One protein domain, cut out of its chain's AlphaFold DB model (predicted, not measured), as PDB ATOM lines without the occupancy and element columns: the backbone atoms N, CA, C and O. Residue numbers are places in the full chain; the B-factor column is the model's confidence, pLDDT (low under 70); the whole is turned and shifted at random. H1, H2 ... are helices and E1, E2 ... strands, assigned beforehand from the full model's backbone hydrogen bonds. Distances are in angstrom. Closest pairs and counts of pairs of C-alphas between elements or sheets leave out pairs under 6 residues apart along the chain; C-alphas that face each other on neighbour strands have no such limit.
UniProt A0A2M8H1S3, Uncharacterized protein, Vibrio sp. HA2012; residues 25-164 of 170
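AT A GLANCE: This is residues 25 to 164 of the 170 residues of an uncharacterized protein of Vibrio sp. HA2012 (UniProt A0A2M8H1S3). Two strongly twisted sheets of four strands each, E1 to E4 and E5 to E8, stand partly face to face as a sandwich, in which E4 is the strand of the first sheet that comes near E6 and E8 of the second. The helix H1 crosses one face of the first sheet with the short H2 next to it, while H3 sits by the start of E7 in the second sheet, and the loop of residues 120 to 131 reaches far from the middle. The printed part has 140 residues, with three named helices and eight named strands in the order H1 H2 E1 E2 E3 E4 E5 E6 E7 E8 H3. Both sheets are antiparallel, ordered E1 E2 E3 E4 and E5 E6 E7 E8, and the class is mixed, helices and strands. The whole is compact, with a radius of gyration of the C-alphas of 15.7 A and spans of 45 by 40 by 23 A.

IN THESE COORDINATES: H1, residues 25 to 34, begins at C-alpha 25 at (-20.279, 35.423, 6.654) and is 14.1 A long. H2 is residues 36 to 39. E1 is residues 49 to 54 and E2 residues 63 to 68. E3, residues 77 to 84, is 22.6 A long, and E4, residues 90 to 98, is 22.8 A long and ends at C-alpha 98 at (-27.965, 55.784, 20.938). E5 is residues 103 to 105 and E6 residues 114 to 119. E7, residues 132 to 140, is 25.5 A long, and E8, residues 148 to 155, is 21.3 A long. H3, residues 158 to 163, ends at C-alpha 163 at (-13.307, 60.685, 28.225).

HOW THE PARTS SIT: H1 is on the sheet E1 E2 E3 E4 at a height over the sheet of 7.9 A, two layers with the helix on one face. It lies over E3 and only just over E2, where 3 of its 10 C-alphas fall, and on the local plane it runs across the strands, at 82 degrees to E3. The closest C-alphas of H1 and E4 are those of Thr 33 and Ile 91, 6.3 A apart. H1 and H2 touch, with the C-alphas of Ala 31 and Leu 39 closest at 6.6 A. H2 only grazes this sheet, with residues 38 to 39. The four strands form a meander, each the antiparallel neighbour of the one before. In the hairpin E1 and E2, N 52 and O 65 are 2.9 A apart, within hydrogen-bond range; in E2 and E3, N 66 and O 80 are at 2.8 A; in E3 and E4, N 79 and O 96 are at 2.8 A. The parts of the two sheets that face each other are 11.1 A centre to centre, with best planes 3 degrees apart. Across the sandwich, the closest C-alphas of E4 and E6 are those of Ser 98 and Phe 118, at 5.1 A, and of E4 and E8 those of Ala 94 and Tyr 150, at 7.3 A. E1 and E8, for instance, are apart. The second sheet is a meander too: N 105 and O 114 of E5 and E6 are 2.8 A apart, N 117 and O 134 of E6 and E7 3.0 A, and N 139 and O 149 of E7 and E8 2.8 A. H3 only grazes this sheet, with residues 160 to 163; its closest C-alpha pair with E7 is Met 161 and Pro 133, at 6.5 A. In H1 every O i to N i+4 pair is within hydrogen-bond range, in H3 1 of 2, and H2 is too short for such a pair.

THE WHOLE: The C-alphas farthest apart are those of Ser 87 and Cys 128, at 46.4 A. The printed part has no cut. The link E6 to E7, 12 residues, is long. The mean pLDDT of the printed part is 86.1, and residues 121 to 129 and 142 to 146 are under 70.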
ATOM      1  N   ASP A  25     -20.056  36.266   5.471       95.94
ATOM      2  CA  ASP A  25     -20.279  35.423   6.654       95.94
ATOM      3  C   ASP A  25     -21.020  36.174   7.771       95.94
ATOM      4  O   ASP A  25     -21.902  35.621   8.425       95.94
ATOM      5  N   GLN A  26     -20.708  37.458   7.959       97.31
ATOM      6  CA  GLN A  26     -21.372  38.308   8.947       97.31
ATOM      7  C   GLN A  26     -22.805  38.655   8.524       97.31
ATOM      8  O   GLN A  26     -23.692  38.706   9.373       97.31
ATOM      9  N   GLN A  27     -23.060  38.849   7.225       96.88
ATOM     10  CA  GLN A  27     -24.420  39.052   6.711       96.88
ATOM     11  C   GLN A  27     -25.301  37.830   6.980       96.88
ATOM     12  O   GLN A  27     -26.417  37.995   7.468       96.88
ATOM     13  N   ASP A  28     -24.782  36.618   6.761       96.62
ATOM     14  CA  ASP A  28     -25.502  35.376   7.064       96.62
ATOM     15  C   ASP A  28     -25.810  35.256   8.566       96.62
ATOM     16  O   ASP A  28     -26.918  34.882   8.955       96.62
ATOM     17  N   ILE A  29     -24.854  35.598   9.435       97.00
ATOM     18  CA  ILE A  29     -25.066  35.624  10.893       97.00
ATOM     19  C   ILE A  29     -26.188  36.605  11.258       97.00
ATOM     20  O   ILE A  29     -27.077  36.270  12.048       97.00
ATOM     21  N   ILE A  30     -26.168  37.802  10.674       97.19
ATOM     22  CA  ILE A  30     -27.153  38.852  10.935       97.19
ATOM     23  C   ILE A  30     -28.535  38.446  10.429       97.19
ATOM     24  O   ILE A  30     -29.487  38.549  11.196       97.19
ATOM     25  N   ALA A  31     -28.660  37.918   9.210       96.38
ATOM     26  CA  ALA A  31     -29.922  37.381   8.694       96.38
ATOM     27  C   ALA A  31     -30.496  36.300   9.617       96.38
ATOM     28  O   ALA A  31     -31.658  36.365  10.011       96.38
ATOM     29  N   ASN A  32     -29.667  35.342  10.035       96.69
ATOM     30  CA  ASN A  32     -30.108  34.246  10.896       96.69
ATOM     31  C   ASN A  32     -30.494  34.702  12.316       96.69
ATOM     32  O   ASN A  32     -31.291  34.033  12.973       96.69
ATOM     33  N   THR A  33     -29.937  35.817  12.803       96.75
ATOM     34  CA  THR A  33     -30.144  36.291  14.186       96.75
ATOM     35  C   THR A  33     -31.193  37.400  14.291       96.75
ATOM     36  O   THR A  33     -31.959  37.438  15.255       96.75
ATOM     37  N   LEU A  34     -31.221  38.322  13.328       96.62
ATOM     38  CA  LEU A  34     -32.077  39.513  13.301       96.62
ATOM     39  C   LEU A  34     -33.166  39.461  12.219       96.62
ATOM     40  O   LEU A  34     -34.131  40.217  12.315       96.62
ATOM     41  N   GLY A  35     -33.045  38.562  11.240       95.88
ATOM     42  CA  GLY A  35     -33.967  38.407  10.115       95.88
ATOM     43  C   GLY A  35     -33.520  39.141   8.846       95.88
ATOM     44  O   GLY A  35     -32.831  40.160   8.900       95.88
ATOM     45  N   ASP A  36     -33.966  38.643   7.690       94.12
ATOM     46  CA  ASP A  36     -33.649  39.214   6.368       94.12
ATOM     47  C   ASP A  36     -34.168  40.649   6.185       94.12
ATOM     48  O   ASP A  36     -33.571  41.442   5.450       94.12
ATOM     49  N   ASP A  37     -35.251  41.007   6.881       91.81
ATOM     50  CA  ASP A  37     -35.810  42.364   6.876       91.81
ATOM     51  C   ASP A  37     -34.813  43.392   7.428       91.81
ATOM     52  O   ASP A  37     -34.829  44.555   7.028       91.81
ATOM     53  N   PHE A  38     -33.909  42.969   8.317       93.56
ATOM     54  CA  PHE A  38     -32.859  43.837   8.839       93.56
ATOM     55  C   PHE A  38     -31.774  44.125   7.792       93.56
ATOM     56  O   PHE A  38     -31.279  45.251   7.702       93.56
ATOM     57  N   LEU A  39     -31.426  43.136   6.960       90.50
ATOM     58  CA  LEU A  39     -30.465  43.315   5.865       90.50
ATOM     59  C   LEU A  39     -31.025  44.223   4.766       90.50
ATOM     60  O   LEU A  39     -30.319  45.083   4.246       90.50
ATOM     61  N   ASN A  40     -32.304  44.035   4.439       88.19
ATOM     62  CA  ASN A  40     -32.985  44.695   3.324       88.19
ATOM     63  C   ASN A  40     -33.848  45.880   3.775       88.19
ATOM     64  O   ASN A  40     -34.847  46.213   3.134       88.19
ATOM     65  N   ALA A  41     -33.485  46.486   4.902       87.38
ATOM     66  CA  ALA A  41     -34.254  47.546   5.521       87.38
ATOM     67  C   ALA A  41     -34.496  48.720   4.569       87.38
ATOM     68  O   ALA A  41     -33.617  49.149   3.821       87.38
ATOM     69  N   VAL A  42     -35.696  49.284   4.658       86.56
ATOM     70  CA  VAL A  42     -36.096  50.487   3.931       86.56
ATOM     71  C   VAL A  42     -36.502  51.532   4.957       86.56
ATOM     72  O   VAL A  42     -37.315  51.252   5.836       86.56
ATOM     73  N   GLY A  43     -35.961  52.740   4.838       84.50
ATOM     74  CA  GLY A  43     -36.270  53.816   5.768       84.50
ATOM     75  C   GLY A  43     -35.852  55.191   5.270       84.50
ATOM     76  O   GLY A  43     -35.678  55.400   4.070       84.50
ATOM     77  N   VAL A  44     -35.771  56.144   6.201       79.12
ATOM     78  CA  VAL A  44     -35.577  57.573   5.895       79.12
ATOM     79  C   VAL A  44     -34.148  57.861   5.437       79.12
ATOM     80  O   VAL A  44     -33.937  58.676   4.539       79.12
ATOM     81  N   PHE A  45     -33.172  57.175   6.025       85.62
ATOM     82  CA  PHE A  45     -31.774  57.257   5.616       85.62
ATOM     83  C   PHE A  45     -31.437  56.168   4.592       85.62
ATOM     84  O   PHE A  45     -32.107  55.129   4.554       85.62
ATOM     85  N   PRO A  46     -30.387  56.367   3.770       88.12
ATOM     86  CA  PRO A  46     -29.883  55.323   2.891       88.12
ATOM     87  C   PRO A  46     -29.613  54.028   3.660       88.12
ATOM     88  O   PRO A  46     -28.960  54.047   4.706       88.12
ATOM     89  N   ALA A  47     -30.124  52.917   3.127       90.75
ATOM     90  CA  ALA A  47     -29.884  51.596   3.682       90.75
ATOM     91  C   ALA A  47     -28.398  51.262   3.573       90.75
ATOM     92  O   ALA A  47     -27.835  51.170   2.482       90.75
ATOM     93  N   GLU A  48     -27.771  51.111   4.727       93.50
ATOM     94  CA  GLU A  48     -26.360  50.823   4.860       93.50
ATOM     95  C   GLU A  48     -26.188  50.032   6.153       93.50
ATOM     96  O   GLU A  48     -26.337  50.557   7.261       93.50
ATOM     97  N   LEU A  49     -25.934  48.737   5.981       95.12
ATOM     98  CA  LEU A  49     -25.608  47.840   7.072       95.12
ATOM     99  C   LEU A  49     -24.126  47.982   7.395       95.12
ATOM    100  O   LEU A  49     -23.273  47.810   6.518       95.12
ATOM    101  N   LEU A  50     -23.842  48.251   8.662       95.94
ATOM    102  CA  LEU A  50     -22.494  48.345   9.194       95.94
ATOM    103  C   LEU A  50     -22.353  47.428  10.406       95.94
ATOM    104  O   LEU A  50     -23.304  47.222  11.166       95.94
ATOM    105  N   VAL A  51     -21.150  46.893  10.587       96.19
ATOM    106  CA  VAL A  51     -20.810  46.004  11.697       96.19
ATOM    107  C   VAL A  51     -19.479  46.376  12.324       96.19
ATOM    108  O   VAL A  51     -18.593  46.896  11.650       96.19
ATOM    109  N   SER A  52     -19.332  46.041  13.599       96.06
ATOM    110  CA  SER A  52     -18.058  46.028  14.306       96.06
ATOM    111  C   SER A  52     -17.867  44.682  15.003       96.06
ATOM    112  O   SER A  52     -18.839  44.105  15.495       96.06
ATOM    113  N   GLU A  53     -16.635  44.177  15.019       94.81
ATOM    114  CA  GLU A  53     -16.256  42.951  15.732       94.81
ATOM    115  C   GLU A  53     -15.729  43.302  17.126       94.81
ATOM    116  O   GLU A  53     -14.925  44.220  17.288       94.81
ATOM    117  N   VAL A  54     -16.185  42.574  18.141       92.69
ATOM    118  CA  VAL A  54     -15.833  42.807  19.549       92.69
ATOM    119  C   VAL A  54     -15.913  41.488  20.309       92.69
ATOM    120  O   VAL A  54     -16.709  40.644  19.945       92.69
ATOM    121  N   ASP A  55     -15.117  41.272  21.351       90.81
ATOM    122  CA  ASP A  55     -15.245  40.095  22.228       90.81
ATOM    123  C   ASP A  55     -16.015  40.507  23.496       90.81
ATOM    124  O   ASP A  55     -15.431  41.095  24.411       90.81
ATOM    125  N   LEU A  56     -17.339  40.303  23.528       91.19
ATOM    126  CA  LEU A  56     -18.211  40.793  24.606       91.19
ATOM    127  C   LEU A  56     -18.142  39.912  25.853       91.19
ATOM    128  O   LEU A  56     -18.351  40.416  26.948       91.19
ATOM    129  N   ASN A  57     -17.893  38.614  25.719       88.88
ATOM    130  CA  ASN A  57     -17.881  37.675  26.849       88.88
ATOM    131  C   ASN A  57     -16.480  37.151  27.195       88.88
ATOM    132  O   ASN A  57     -16.348  36.256  28.030       88.88
ATOM    133  N   ARG A  58     -15.432  37.698  26.565       86.56
ATOM    134  CA  ARG A  58     -14.022  37.336  26.776       86.56
ATOM    135  C   ARG A  58     -13.715  35.870  26.481       86.56
ATOM    136  O   ARG A  58     -12.749  35.317  27.018       86.56
ATOM    137  N   ASP A  59     -14.501  35.230  25.619       87.44
ATOM    138  CA  ASP A  59     -14.274  33.839  25.226       87.44
ATOM    139  C   ASP A  59     -13.286  33.707  24.049       87.44
ATOM    140  O   ASP A  59     -12.983  32.592  23.602       87.44
ATOM    141  N   ARG A  60     -12.714  34.842  23.605       87.94
ATOM    142  CA  ARG A  60     -11.799  34.992  22.464       87.94
ATOM    143  C   ARG A  60     -12.434  34.679  21.115       87.94
ATOM    144  O   ARG A  60     -11.708  34.504  20.130       87.94
ATOM    145  N   LYS A  61     -13.758  34.590  21.043       91.00
ATOM    146  CA  LYS A  61     -14.498  34.583  19.788       91.00
ATOM    147  C   LYS A  61     -15.059  35.975  19.562       91.00
ATOM    148  O   LYS A  61     -15.454  36.669  20.486       91.00
ATOM    149  N   MET A  62     -15.061  36.380  18.300       92.69
ATOM    150  CA  MET A  62     -15.634  37.666  17.934       92.69
ATOM    151  C   MET A  62     -17.155  37.568  17.941       92.69
ATOM    152  O   MET A  62     -17.738  36.679  17.313       92.69
ATOM    153  N   ASP A  63     -17.753  38.518  18.636       95.75
ATOM    154  CA  ASP A  63     -19.144  38.927  18.608       95.75
ATOM    155  C   ASP A  63     -19.320  40.096  17.629       95.75
ATOM    156  O   ASP A  63     -18.350  40.631  17.084       95.75
ATOM    157  N   LEU A  64     -20.569  40.499  17.390       97.31
ATOM    158  CA  LEU A  64     -20.891  41.570  16.449       97.31
ATOM    159  C   LEU A  64     -21.721  42.664  17.109       97.31
ATOM    160  O   LEU A  64     -22.682  42.392  17.825       97.31
ATOM    161  N   ILE A  65     -21.415  43.910  16.769       97.50
ATOM    162  CA  ILE A  65     -22.335  45.035  16.924       97.50
ATOM    163  C   ILE A  65     -22.803  45.410  15.526       97.50
ATOM    164  O   ILE A  65     -21.982  45.750  14.681       97.50
ATOM    165  N   ALA A  66     -24.104  45.336  15.269       97.44
ATOM    166  CA  ALA A  66     -24.694  45.646  13.974       97.44
ATOM    167  C   ALA A  66     -25.588  46.887  14.065       97.44
ATOM    168  O   ALA A  66     -26.363  47.038  15.011       97.44
ATOM    169  N   VAL A  67     -25.516  47.746  13.052       96.44
ATOM    170  CA  VAL A  67     -26.408  48.895  12.877       96.44
ATOM    171  C   VAL A  67     -26.879  48.952  11.431       96.44
ATOM    172  O   VAL A  67     -26.102  48.760  10.498       96.44
ATOM    173  N   GLN A  68     -28.168  49.212  11.246       95.50
ATOM    174  CA  GLN A  68     -28.767  49.419   9.937       95.50
ATOM    175  C   GLN A  68     -29.216  50.871   9.833       95.50
ATOM    176  O   GLN A  68     -30.184  51.271  10.483       95.50
ATOM    177  N   LYS A  69     -28.528  51.653   8.996       92.50
ATOM    178  CA  LYS A  69     -28.776  53.096   8.889       92.50
ATOM    179  C   LYS A  69     -30.195  53.439   8.458       92.50
ATOM    180  O   LYS A  69     -30.735  54.435   8.923       92.50
ATOM    181  N   ALA A  70     -30.842  52.586   7.663       91.50
ATOM    182  CA  ALA A  70     -32.244  52.784   7.289       91.50
ATOM    183  C   ALA A  70     -33.199  52.859   8.499       91.50
ATOM    184  O   ALA A  70     -34.229  53.522   8.405       91.50
ATOM    185  N   PHE A  71     -32.869  52.222   9.627       90.19
ATOM    186  CA  PHE A  71     -33.680  52.264  10.849       90.19
ATOM    187  C   PHE A  71     -33.306  53.391  11.808       90.19
ATOM    188  O   PHE A  71     -33.941  53.538  12.851       90.19
ATOM    189  N   CYS A  72     -32.303  54.196  11.471       89.69
ATOM    190  CA  CYS A  72     -31.996  55.385  12.243       89.69
ATOM    191  C   CYS A  72     -33.106  56.428  12.105       89.69
ATOM    192  O   CYS A  72     -33.765  56.555  11.070       89.69
ATOM    193  N   SER A  73     -33.284  57.205  13.162       85.19
ATOM    194  CA  SER A  73     -34.048  58.442  13.147       85.19
ATOM    195  C   SER A  73     -33.093  59.636  13.106       85.19
ATOM    196  O   SER A  73     -31.877  59.494  13.180       85.19
ATOM    197  N   ASN A  74     -33.648  60.840  13.009       75.44
ATOM    198  CA  ASN A  74     -32.898  62.082  13.201       75.44
ATOM    199  C   ASN A  74     -32.442  62.298  14.659       75.44
ATOM    200  O   ASN A  74     -31.894  63.352  14.967       75.44
ATOM    201  N   HIS A  75     -32.733  61.348  15.549       79.75
ATOM    202  CA  HIS A  75     -32.378  61.395  16.958       79.75
ATOM    203  C   HIS A  75     -31.415  60.268  17.325       79.75
ATOM    204  O   HIS A  75     -30.465  60.491  18.050       79.75
ATOM    205  N   ALA A  76     -31.589  59.052  16.824       88.31
ATOM    206  CA  ALA A  76     -30.734  57.952  17.245       88.31
ATOM    207  C   ALA A  76     -30.709  56.818  16.232       88.31
ATOM    208  O   ALA A  76     -31.586  56.689  15.374       88.31
ATOM    209  N   CYS A  77     -29.718  55.949  16.392       91.69
ATOM    210  CA  CYS A  77     -29.684  54.654  15.741       91.69
ATOM    211  C   CYS A  77     -29.836  53.535  16.757       91.69
ATOM    212  O   CYS A  77     -29.400  53.634  17.905       91.69
ATOM    213  N   THR A  78     -30.420  52.433  16.299       94.62
ATOM    214  CA  THR A  78     -30.497  51.195  17.065       94.62
ATOM    215  C   THR A  78     -29.295  50.306  16.754       94.62
ATOM    216  O   THR A  78     -29.119  49.844  15.627       94.62
ATOM    217  N   PHE A  79     -28.491  50.037  17.778       96.06
ATOM    218  CA  PHE A  79     -27.354  49.128  17.750       96.06
ATOM    219  C   PHE A  79     -27.760  47.772  18.336       96.06
ATOM    220  O   PHE A  79     -28.263  47.680  19.460       96.06
ATOM    221  N   HIS A  80     -27.531  46.703  17.579       97.50
ATOM    222  CA  HIS A  80     -27.794  45.333  18.001       97.50
ATOM    223  C   HIS A  80     -26.489  44.639  18.370       97.50
ATOM    224  O   HIS A  80     -25.610  44.479  17.530       97.50
ATOM    225  N   PHE A  81     -26.394  44.186  19.615       96.56
ATOM    226  CA  PHE A  81     -25.259  43.414  20.110       96.56
ATOM    227  C   PHE A  81     -25.596  41.934  19.951       96.56
ATOM    228  O   PHE A  81     -26.573  41.451  20.533       96.56
ATOM    229  N   LEU A  82     -24.828  41.227  19.128       97.06
ATOM    230  CA  LEU A  82     -25.012  39.821  18.789       97.06
ATOM    231  C   LEU A  82     -23.846  39.031  19.356       97.06
ATOM    232  O   LEU A  82     -22.707  39.341  19.041       97.06
ATOM    233  N   MET A  83     -24.135  38.006  20.150       95.25
ATOM    234  CA  MET A  83     -23.109  37.236  20.846       95.25
ATOM    235  C   MET A  83     -23.066  35.793  20.359       95.25
ATOM    236  O   MET A  83     -24.105  35.124  20.274       95.25
ATOM    237  N   ASN A  84     -21.862  35.306  20.091       94.19
ATOM    238  CA  ASN A  84     -21.563  33.942  19.713       94.19
ATOM    239  C   ASN A  84     -21.440  33.076  20.971       94.19
ATOM    240  O   ASN A  84     -20.527  33.218  21.776       94.19
ATOM    241  N   LYS A  85     -22.373  32.145  21.175       89.19
ATOM    242  CA  LYS A  85     -22.284  31.218  22.308       89.19
ATOM    243  C   LYS A  85     -21.172  30.199  22.086       89.19
ATOM    244  O   LYS A  85     -20.868  29.801  20.965       89.19
ATOM    245  N   THR A  86     -20.663  29.615  23.169       85.06
ATOM    246  CA  THR A  86     -19.693  28.508  23.103       85.06
ATOM    247  C   THR A  86     -20.172  27.343  22.227       85.06
ATOM    248  O   THR A  86     -19.359  26.709  21.557       85.06
ATOM    249  N   SER A  87     -21.488  27.108  22.180       85.94
ATOM    250  CA  SER A  87     -22.158  26.108  21.338       85.94
ATOM    251  C   SER A  87     -22.168  26.426  19.834       85.94
ATOM    252  O   SER A  87     -22.592  25.577  19.055       85.94
ATOM    253  N   GLY A  88     -21.717  27.615  19.422       87.19
ATOM    254  CA  GLY A  88     -21.676  28.080  18.032       87.19
ATOM    255  C   GLY A  88     -22.961  28.752  17.542       87.19
ATOM    256  O   GLY A  88     -23.033  29.144  16.380       87.19
ATOM    257  N   TYR A  89     -23.977  28.881  18.399       91.31
ATOM    258  CA  TYR A  89     -25.208  29.599  18.072       91.31
ATOM    259  C   TYR A  89     -25.080  31.079  18.419       91.31
ATOM    260  O   TYR A  89     -24.576  31.432  19.486       91.31
ATOM    261  N   TRP A  90     -25.613  31.928  17.549       95.19
ATOM    262  CA  TRP A  90     -25.675  33.367  17.757       95.19
ATOM    263  C   TRP A  90     -26.976  33.762  18.443       95.19
ATOM    264  O   TRP A  90     -28.041  33.214  18.156       95.19
ATOM    265  N   ILE A  91     -26.890  34.718  19.364       93.88
ATOM    266  CA  ILE A  91     -28.060  35.316  20.003       93.88
ATOM    267  C   ILE A  91     -28.002  36.835  19.913       93.88
ATOM    268  O   ILE A  91     -26.924  37.423  19.947       93.88
ATOM    269  N   ARG A  92     -29.164  37.488  19.896       94.88
ATOM    270  CA  ARG A  92     -29.248  38.924  20.170       94.88
ATOM    271  C   ARG A  92     -29.136  39.144  21.677       94.88
ATOM    272  O   ARG A  92     -30.075  38.846  22.411       94.88
ATOM    273  N   LEU A  93     -27.988  39.645  22.119       93.06
ATOM    274  CA  LEU A  93     -27.689  39.930  23.520       93.06
ATOM    275  C   LEU A  93     -28.429  41.179  24.006       93.06
ATOM    276  O   LEU A  93     -29.090  41.147  25.040       93.06
ATOM    277  N   ALA A  94     -28.315  42.275  23.256       94.38
ATOM    278  CA  ALA A  94     -28.892  43.559  23.622       94.38
ATOM    279  C   ALA A  94     -29.312  44.360  22.389       94.38
ATOM    280  O   ALA A  94     -28.904  44.094  21.258       94.38
ATOM    281  N   THR A  95     -30.179  45.339  22.614       95.50
ATOM    282  CA  THR A  95     -30.585  46.334  21.622       95.50
ATOM    283  C   THR A  95     -30.539  47.683  22.313       95.50
ATOM    284  O   THR A  95     -31.197  47.860  23.335       95.50
ATOM    285  N   ILE A  96     -29.698  48.577  21.805       94.56
ATOM    286  CA  ILE A  96     -29.389  49.857  22.434       94.56
ATOM    287  C   ILE A  96     -29.630  50.950  21.409       94.56
ATOM    288  O   ILE A  96     -29.018  50.958  20.345       94.56
ATOM    289  N   GLU A  97     -30.528  51.865  21.733       93.12
ATOM    290  CA  GLU A  97     -30.706  53.100  20.984       93.12
ATOM    291  C   GLU A  97     -29.706  54.141  21.493       93.12
ATOM    292  O   GLU A  97     -29.518  54.277  22.701       93.12
ATOM    293  N   SER A  98     -29.001  54.812  20.585       91.50
ATOM    294  CA  SER A  98     -27.965  55.784  20.938       91.50
ATOM    295  C   SER A  98     -27.833  56.861  19.863       91.50
ATOM    296  O   SER A  98     -27.886  56.567  18.664       91.50
ATOM    297  N   TRP A  99     -27.617  58.101  20.301       89.50
ATOM    298  CA  TRP A  99     -27.391  59.274  19.444       89.50
ATOM    299  C   TRP A  99     -26.070  59.222  18.674       89.50
ATOM    300  O   TRP A  99     -25.926  59.840  17.625       89.50
ATOM    301  N   ALA A 100     -25.100  58.481  19.191       88.75
ATOM    302  CA  ALA A 100     -23.796  58.282  18.578       88.75
ATOM    303  C   ALA A 100     -23.357  56.824  18.731       88.75
ATOM    304  O   ALA A 100     -23.997  56.046  19.448       88.75
ATOM    305  N   ILE A 101     -22.261  56.451  18.067       90.38
ATOM    306  CA  ILE A 101     -21.666  55.120  18.229       90.38
ATOM    307  C   ILE A 101     -21.347  54.891  19.717       90.38
ATOM    308  O   ILE A 101     -20.594  55.685  20.289       90.38
ATOM    309  N   PRO A 102     -21.895  53.835  20.344       92.38
ATOM    310  CA  PRO A 102     -21.653  53.555  21.752       92.38
ATOM    311  C   PRO A 102     -20.215  53.090  21.987       92.38
ATOM    312  O   PRO A 102     -19.639  52.423  21.133       92.38
ATOM    313  N   PHE A 103     -19.658  53.370  23.163       91.75
ATOM    314  CA  PHE A 103     -18.373  52.796  23.579       91.75
ATOM    315  C   PHE A 103     -18.591  51.452  24.268       91.75
ATOM    316  O   PHE A 103     -19.579  51.265  24.984       91.75
ATOM    317  N   VAL A 104     -17.632  50.545  24.105       91.56
ATOM    318  CA  VAL A 104     -17.543  49.291  24.858       91.56
ATOM    319  C   VAL A 104     -16.371  49.405  25.825       91.56
ATOM    320  O   VAL A 104     -15.230  49.642  25.420       91.56
ATOM    321  N   VAL A 105     -16.654  49.278  27.121       90.25
ATOM    322  CA  VAL A 105     -15.690  49.555  28.190       90.25
ATOM    323  C   VAL A 105     -15.386  48.276  28.969       90.25
ATOM    324  O   VAL A 105     -16.309  47.619  29.457       90.25
ATOM    325  N   PRO A 106     -14.102  47.908  29.123       86.50
ATOM    326  CA  PRO A 106     -13.728  46.728  29.896       86.50
ATOM    327  C   PRO A 106     -14.206  46.855  31.334       86.50
ATOM    328  O   PRO A 106     -13.818  47.788  32.028       86.50
ATOM    329  N   ASN A 107     -14.964  45.870  31.811       84.25
ATOM    330  CA  ASN A 107     -15.274  45.747  33.230       84.25
ATOM    331  C   ASN A 107     -14.591  44.499  33.801       84.25
ATOM    332  O   ASN A 107     -15.014  43.378  33.530       84.25
ATOM    333  N   LEU A 108     -13.469  44.655  34.506       80.94
ATOM    334  CA  LEU A 108     -12.703  43.515  35.037       80.94
ATOM    335  C   LEU A 108     -13.422  42.789  36.185       80.94
ATOM    336  O   LEU A 108     -13.052  41.669  36.525       80.94
ATOM    337  N   GLU A 109     -14.445  43.413  36.766       82.25
ATOM    338  CA  GLU A 109     -15.242  42.853  37.858       82.25
ATOM    339  C   GLU A 109     -16.485  42.101  37.355       82.25
ATOM    340  O   GLU A 109     -17.188  41.474  38.148       82.25
ATOM    341  N   GLN A 110     -16.764  42.153  36.047       80.06
ATOM    342  CA  GLN A 110     -17.910  41.509  35.409       80.06
ATOM    343  C   GLN A 110     -17.481  40.639  34.221       80.06
ATOM    344  O   GLN A 110     -16.432  40.848  33.606       80.06
ATOM    345  N   ASP A 111     -18.333  39.669  33.879       84.50
ATOM    346  CA  ASP A 111     -18.130  38.789  32.718       84.50
ATOM    347  C   ASP A 111     -18.354  39.522  31.386       84.50
ATOM    348  O   ASP A 111     -17.834  39.109  30.354       84.50
ATOM    349  N   MET A 112     -19.111  40.622  31.418       89.88
ATOM    350  CA  MET A 112     -19.488  41.416  30.251       89.88
ATOM    351  C   MET A 112     -18.957  42.850  30.393       89.88
ATOM    352  O   MET A 112     -18.853  43.346  31.517       89.88
ATOM    353  N   PRO A 113     -18.638  43.545  29.287       91.38
ATOM    354  CA  PRO A 113     -18.228  44.938  29.321       91.38
ATOM    355  C   PRO A 113     -19.394  45.848  29.675       91.38
ATOM    356  O   PRO A 113     -20.553  45.528  29.395       91.38
ATOM    357  N   ASP A 114     -19.063  47.024  30.193       92.25
ATOM    358  CA  ASP A 114     -20.003  48.131  30.269       92.25
ATOM    359  C   ASP A 114     -20.195  48.722  28.866       92.25
ATOM    360  O   ASP A 114     -19.292  48.694  28.024       92.25
ATOM    361  N   ILE A 115     -21.368  49.293  28.613       93.69
ATOM    362  CA  ILE A 115     -21.654  50.006  27.367       93.69
ATOM    363  C   ILE A 115     -21.949  51.460  27.701       93.69
ATOM    364  O   ILE A 115     -22.787  51.736  28.557       93.69
ATOM    365  N   ILE A 116     -21.290  52.392  27.019       93.00
ATOM    366  CA  ILE A 116     -21.622  53.815  27.111       93.00
ATOM    367  C   ILE A 116     -22.444  54.188  25.891       93.00
ATOM    368  O   ILE A 116     -21.929  54.179  24.773       93.00
ATOM    369  N   ARG A 117     -23.720  54.512  26.098       92.44
ATOM    370  CA  ARG A 117     -24.573  55.089  25.053       92.44
ATOM    371  C   ARG A 117     -24.642  56.602  25.200       92.44
ATOM    372  O   ARG A 117     -24.353  57.127  26.270       92.44
ATOM    373  N   PHE A 118     -25.085  57.283  24.154       89.19
ATOM    374  CA  PHE A 118     -25.294  58.727  24.169       89.19
ATOM    375  C   PHE A 118     -26.777  59.037  24.061       89.19
ATOM    376  O   PHE A 118     -27.453  58.520  23.170       89.19
ATOM    377  N   ASP A 119     -27.270  59.869  24.971       86.25
ATOM    378  CA  ASP A 119     -28.696  60.147  25.099       86.25
ATOM    379  C   ASP A 119     -28.951  61.590  25.549       86.25
ATOM    380  O   ASP A 119     -28.094  62.226  26.167       86.25
ATOM    381  N   HIS A 120     -30.142  62.113  25.275       77.88
ATOM    382  CA  HIS A 120     -30.557  63.419  25.780       77.88
ATOM    383  C   HIS A 120     -31.347  63.222  27.071       77.88
ATOM    384  O   HIS A 120     -32.504  62.829  27.056       77.88
ATOM    385  N   LEU A 121     -30.726  63.532  28.209       64.94
ATOM    386  CA  LEU A 121     -31.318  63.323  29.537       64.94
ATOM    387  C   LEU A 121     -32.472  64.288  29.889       64.94
ATOM    388  O   LEU A 121     -33.062  64.164  30.961       64.94
ATOM    389  N   THR A 122     -32.791  65.263  29.033       57.97
ATOM    390  CA  THR A 122     -33.880  66.229  29.256       57.97
ATOM    391  C   THR A 122     -34.922  66.133  28.142       57.97
ATOM    392  O   THR A 122     -34.654  66.539  27.012       57.97
ATOM    393  N   ASP A 123     -36.105  65.627  28.494       50.31
ATOM    394  CA  ASP A 123     -37.175  65.141  27.601       50.31
ATOM    395  C   ASP A 123     -37.934  66.202  26.771       50.31
ATOM    396  O   ASP A 123     -38.752  65.850  25.926       50.31
ATOM    397  N   ASP A 124     -37.707  67.504  26.964       48.38
ATOM    398  CA  ASP A 124     -38.728  68.496  26.568       48.38
ATOM    399  C   ASP A 124     -38.429  69.350  25.334       48.38
ATOM    400  O   ASP A 124     -39.263  70.163  24.930       48.38
ATOM    401  N   CYS A 125     -37.286  69.189  24.675       50.41
ATOM    402  CA  CYS A 125     -37.031  69.903  23.429       50.41
ATOM    403  C   CYS A 125     -36.247  69.009  22.486       50.41
ATOM    404  O   CYS A 125     -35.162  68.556  22.842       50.41
ATOM    405  N   CYS A 126     -36.744  68.837  21.260       50.19
ATOM    406  CA  CYS A 126     -35.916  68.456  20.125       50.19
ATOM    407  C   CYS A 126     -34.543  69.155  20.237       50.19
ATOM    408  O   CYS A 126     -34.438  70.358  19.991       50.19
ATOM    409  N   SER A 127     -33.487  68.407  20.576       51.50
ATOM    410  CA  SER A 127     -32.079  68.767  20.331       51.50
ATOM    411  C   SER A 127     -31.471  70.004  21.040       51.50
ATOM    412  O   SER A 127     -30.540  70.592  20.500       51.50
ATOM    413  N   CYS A 128     -31.910  70.426  22.237       58.97
ATOM    414  CA  CYS A 128     -31.298  71.613  22.887       58.97
ATOM    415  C   CYS A 128     -30.098  71.349  23.819       58.97
ATOM    416  O   CYS A 128     -29.328  72.277  24.065       58.97
ATOM    417  N   SER A 129     -29.926  70.139  24.351       68.69
ATOM    418  CA  SER A 129     -28.751  69.770  25.158       68.69
ATOM    419  C   SER A 129     -27.797  68.914  24.336       68.69
ATOM    420  O   SER A 129     -28.250  68.193  23.460       68.69
ATOM    421  N   GLU A 130     -26.497  68.941  24.609       76.50
ATOM    422  CA  GLU A 130     -25.587  67.960  24.005       76.50
ATOM    423  C   GLU A 130     -25.923  66.546  24.523       76.50
ATOM    424  O   GLU A 130     -26.232  66.420  25.719       76.50
ATOM    425  N   PRO A 131     -25.870  65.493  23.677       81.00
ATOM    426  CA  PRO A 131     -26.013  64.117  24.138       81.00
ATOM    427  C   PRO A 131     -25.028  63.838  25.272       81.00
ATOM    428  O   PRO A 131     -23.833  64.114  25.152       81.00
ATOM    429  N   GLN A 132     -25.527  63.295  26.374       85.31
ATOM    430  CA  GLN A 132     -24.722  62.931  27.530       85.31
ATOM    431  C   GLN A 132     -24.423  61.431  27.502       85.31
ATOM    432  O   GLN A 132     -25.290  60.637  27.118       85.31
ATOM    433  N   PRO A 133     -23.216  61.014  27.911       89.75
ATOM    434  CA  PRO A 133     -22.891  59.605  28.010       89.75
ATOM    435  C   PRO A 133     -23.595  58.973  29.222       89.75
ATOM    436  O   PRO A 133     -23.523  59.464  30.353       89.75
ATOM    437  N   ILE A 134     -24.264  57.849  28.984       90.06
ATOM    438  CA  ILE A 134     -24.947  57.029  29.989       90.06
ATOM    439  C   ILE A 134     -24.276  55.664  30.027       90.06
ATOM    440  O   ILE A 134     -24.154  55.000  28.994       90.06
ATOM    441  N   ARG A 135     -23.890  55.216  31.227       92.38
ATOM    442  CA  ARG A 135     -23.327  53.877  31.426       92.38
ATOM    443  C   ARG A 135     -24.425  52.840  31.624       92.38
ATOM    444  O   ARG A 135     -25.335  52.996  32.442       92.38
ATOM    445  N   LEU A 136     -24.293  51.755  30.877       93.44
ATOM    446  CA  LEU A 136     -25.062  50.533  30.995       93.44
ATOM    447  C   LEU A 136     -24.145  49.452  31.559       93.44
ATOM    448  O   LEU A 136     -23.130  49.127  30.945       93.44
ATOM    449  N   ILE A 137     -24.521  48.876  32.694       92.62
ATOM    450  CA  ILE A 137     -23.793  47.760  33.310       92.62
ATOM    451  C   ILE A 137     -24.541  46.456  33.086       92.62
ATOM    452  O   ILE A 137     -25.774  46.438  32.980       92.62
ATOM    453  N   TRP A 138     -23.812  45.349  33.058       91.38
ATOM    454  CA  TRP A 138     -24.429  44.038  32.968       91.38
ATOM    455  C   TRP A 138     -24.994  43.599  34.323       91.38
ATOM    456  O   TRP A 138     -24.308  43.569  35.343       91.38
ATOM    457  N   GLN A 139     -26.270  43.220  34.340       89.38
ATOM    458  CA  GLN A 139     -26.932  42.606  35.487       89.38
ATOM    459  C   GLN A 139     -27.186  41.129  35.193       89.38
ATOM    460  O   GLN A 139     -28.119  40.780  34.463       89.38
ATOM    461  N   SER A 140     -26.363  40.255  35.778       83.88
ATOM    462  CA  SER A 140     -26.549  38.803  35.688       83.88
ATOM    463  C   SER A 140     -27.836  38.379  36.404       83.88
ATOM    464  O   SER A 140     -28.082  38.755  37.550       83.88
ATOM    465  N   ALA A 141     -28.662  37.579  35.733       73.38
ATOM    466  CA  ALA A 141     -29.924  37.080  36.267       73.38
ATOM    467  C   ALA A 141     -29.756  35.805  37.113       73.38
ATOM    468  O   ALA A 141     -30.667  35.458  37.864       73.38
ATOM    469  N   SER A 142     -28.637  35.074  36.991       60.81
ATOM    470  CA  SER A 142     -28.490  33.774  37.672       60.81
ATOM    471  C   SER A 142     -27.058  33.251  37.864       60.81
ATOM    472  O   SER A 142     -26.880  32.061  38.119       60.81
ATOM    473  N   GLY A 143     -26.020  34.087  37.743       55.47
ATOM    474  CA  GLY A 143     -24.627  33.622  37.861       55.47
ATOM    475  C   GLY A 143     -24.186  32.691  36.721       55.47
ATOM    476  O   GLY A 143     -23.168  32.018  36.831       55.47
ATOM    477  N   THR A 144     -24.960  32.636  35.633       55.88
ATOM    478  CA  THR A 144     -24.545  32.046  34.359       55.88
ATOM    479  C   THR A 144     -24.192  33.177  33.398       55.88
ATOM    480  O   THR A 144     -24.965  34.125  33.258       55.88
ATOM    481  N   GLU A 145     -23.053  33.051  32.712       56.88
ATOM    482  CA  GLU A 145     -22.415  34.045  31.814       56.88
ATOM    483  C   GLU A 145     -23.333  34.579  30.693       56.88
ATOM    484  O   GLU A 145     -23.008  35.502  29.960       56.88
ATOM    485  N   SER A 146     -24.506  33.974  30.515       60.25
ATOM    486  CA  SER A 146     -25.357  34.127  29.340       60.25
ATOM    487  C   SER A 146     -26.789  34.563  29.634       60.25
ATOM    488  O   SER A 146     -27.541  34.763  28.677       60.25
ATOM    489  N   SER A 147     -27.168  34.706  30.908       72.44
ATOM    490  CA  SER A 147     -28.498  35.169  31.307       72.44
ATOM    491  C   SER A 147     -28.382  36.444  32.136       72.44
ATOM    492  O   SER A 147     -27.901  36.453  33.266       72.44
ATOM    493  N   GLY A 148     -28.810  37.551  31.552       83.56
ATOM    494  CA  GLY A 148     -28.735  38.864  32.167       83.56
ATOM    495  C   GLY A 148     -29.260  39.925  31.219       83.56
ATOM    496  O   GLY A 148     -29.804  39.612  30.156       83.56
ATOM    497  N   LYS A 149     -29.134  41.177  31.632       89.94
ATOM    498  CA  LYS A 149     -29.511  42.332  30.821       89.94
ATOM    499  C   LYS A 149     -28.619  43.512  31.155       89.94
ATOM    500  O   LYS A 149     -28.142  43.627  32.281       89.94
ATOM    501  N   TYR A 150     -28.471  44.415  30.201       92.38
ATOM    502  CA  TYR A 150     -27.918  45.727  30.483       92.38
ATOM    503  C   TYR A 150     -28.933  46.574  31.251       92.38
ATOM    504  O   TYR A 150     -30.123  46.577  30.929       92.38
ATOM    505  N   ALA A 151     -28.457  47.270  32.277       91.62
ATOM    506  CA  ALA A 151     -29.239  48.218  33.052       91.62
ATOM    507  C   ALA A 151     -28.477  49.532  33.189       91.62
ATOM    508  O   ALA A 151     -27.259  49.546  33.362       91.62
ATOM    509  N   GLU A 152     -29.213  50.632  33.121       91.25
ATOM    510  CA  GLU A 152     -28.651  51.970  33.257       91.25
ATOM    511  C   GLU A 152     -28.220  52.218  34.701       91.25
ATOM    512  O   GLU A 152     -28.968  51.931  35.640       91.25
ATOM    513  N   THR A 153     -27.029  52.781  34.884       84.00
ATOM    514  CA  THR A 153     -26.565  53.259  36.196       84.00
ATOM    515  C   THR A 153     -26.797  54.753  36.398       84.00
ATOM    516  O   THR A 153     -26.535  55.266  37.482       84.00
ATOM    517  N   GLY A 154     -27.298  55.445  35.370       73.69
ATOM    518  CA  GLY A 154     -27.459  56.896  35.330       73.69
ATOM    519  C   GLY A 154     -26.309  57.604  34.609       73.69
ATOM    520  O   GLY A 154     -25.507  56.974  33.913       73.69
ATOM    521  N   ALA A 155     -26.265  58.930  34.761       72.62
ATOM    522  CA  ALA A 155     -25.229  59.774  34.174       72.62
ATOM    523  C   ALA A 155     -23.839  59.428  34.729       72.62
ATOM    524  O   ALA A 155     -23.690  59.069  35.900       72.62
ATOM    525  N   LEU A 156     -22.826  59.550  33.874       81.81
ATOM    526  CA  LEU A 156     -21.428  59.387  34.260       81.81
ATOM    527  C   LEU A 156     -20.947  60.516  35.188       81.81
ATOM    528  O   LEU A 156     -21.545  61.592  35.252       81.81
ATOM    529  N   SER A 157     -19.848  60.270  35.906       79.56
ATOM    530  CA  SER A 157     -19.141  61.323  36.645       79.56
ATOM    531  C   SER A 157     -18.593  62.383  35.679       79.56
ATOM    532  O   SER A 157     -18.357  62.097  34.506       79.56
ATOM    533  N   GLU A 158     -18.344  63.606  36.161       77.69
ATOM    534  CA  GLU A 158     -17.768  64.678  35.329       77.69
ATOM    535  C   GLU A 158     -16.437  64.286  34.676       77.69
ATOM    536  O   GLU A 158     -16.189  64.645  33.529       77.69
ATOM    537  N   GLU A 159     -15.608  63.513  35.376       78.75
ATOM    538  CA  GLU A 159     -14.335  63.014  34.852       78.75
ATOM    539  C   GLU A 159     -14.543  62.006  33.714       78.75
ATOM    540  O   GLU A 159     -13.926  62.143  32.657       78.75
ATOM    541  N   ASP A 160     -15.463  61.052  33.879       77.62
ATOM    542  CA  ASP A 160     -15.783  60.065  32.842       77.62
ATOM    543  C   ASP A 160     -16.412  60.745  31.609       77.62
ATOM    544  O   ASP A 160     -16.111  60.381  30.471       77.62
ATOM    545  N   MET A 161     -17.223  61.793  31.796       77.38
ATOM    546  CA  MET A 161     -17.799  62.570  30.686       77.38
ATOM    547  C   MET A 161     -16.740  63.258  29.809       77.38
ATOM    548  O   MET A 161     -16.990  63.514  28.630       77.38
ATOM    549  N   LEU A 162     -15.549  63.556  30.341       74.94
ATOM    550  CA  LEU A 162     -14.457  64.126  29.544       74.94
ATOM    551  C   LEU A 162     -13.803  63.095  28.618       74.94
ATOM    552  O   LEU A 162     -13.257  63.493  27.587       74.94
ATOM    553  N   VAL A 163     -13.865  61.812  28.986       79.12
ATOM    554  CA  VAL A 163     -13.307  60.685  28.225       79.12
ATOM    555  C   VAL A 163     -14.255  60.281  27.099       79.12
ATOM    556  O   VAL A 163     -13.833  60.125  25.957       79.12
ATOM    557  N   PHE A 164     -15.548  60.161  27.402       78.69
ATOM    558  CA  PHE A 164     -16.549  59.702  26.443       78.69
ATOM    559  C   PHE A 164     -17.153  60.866  25.670       78.69
ATOM    560  O   PHE A 164     -18.195  61.410  26.043       78.69
TER     561      PHE A 164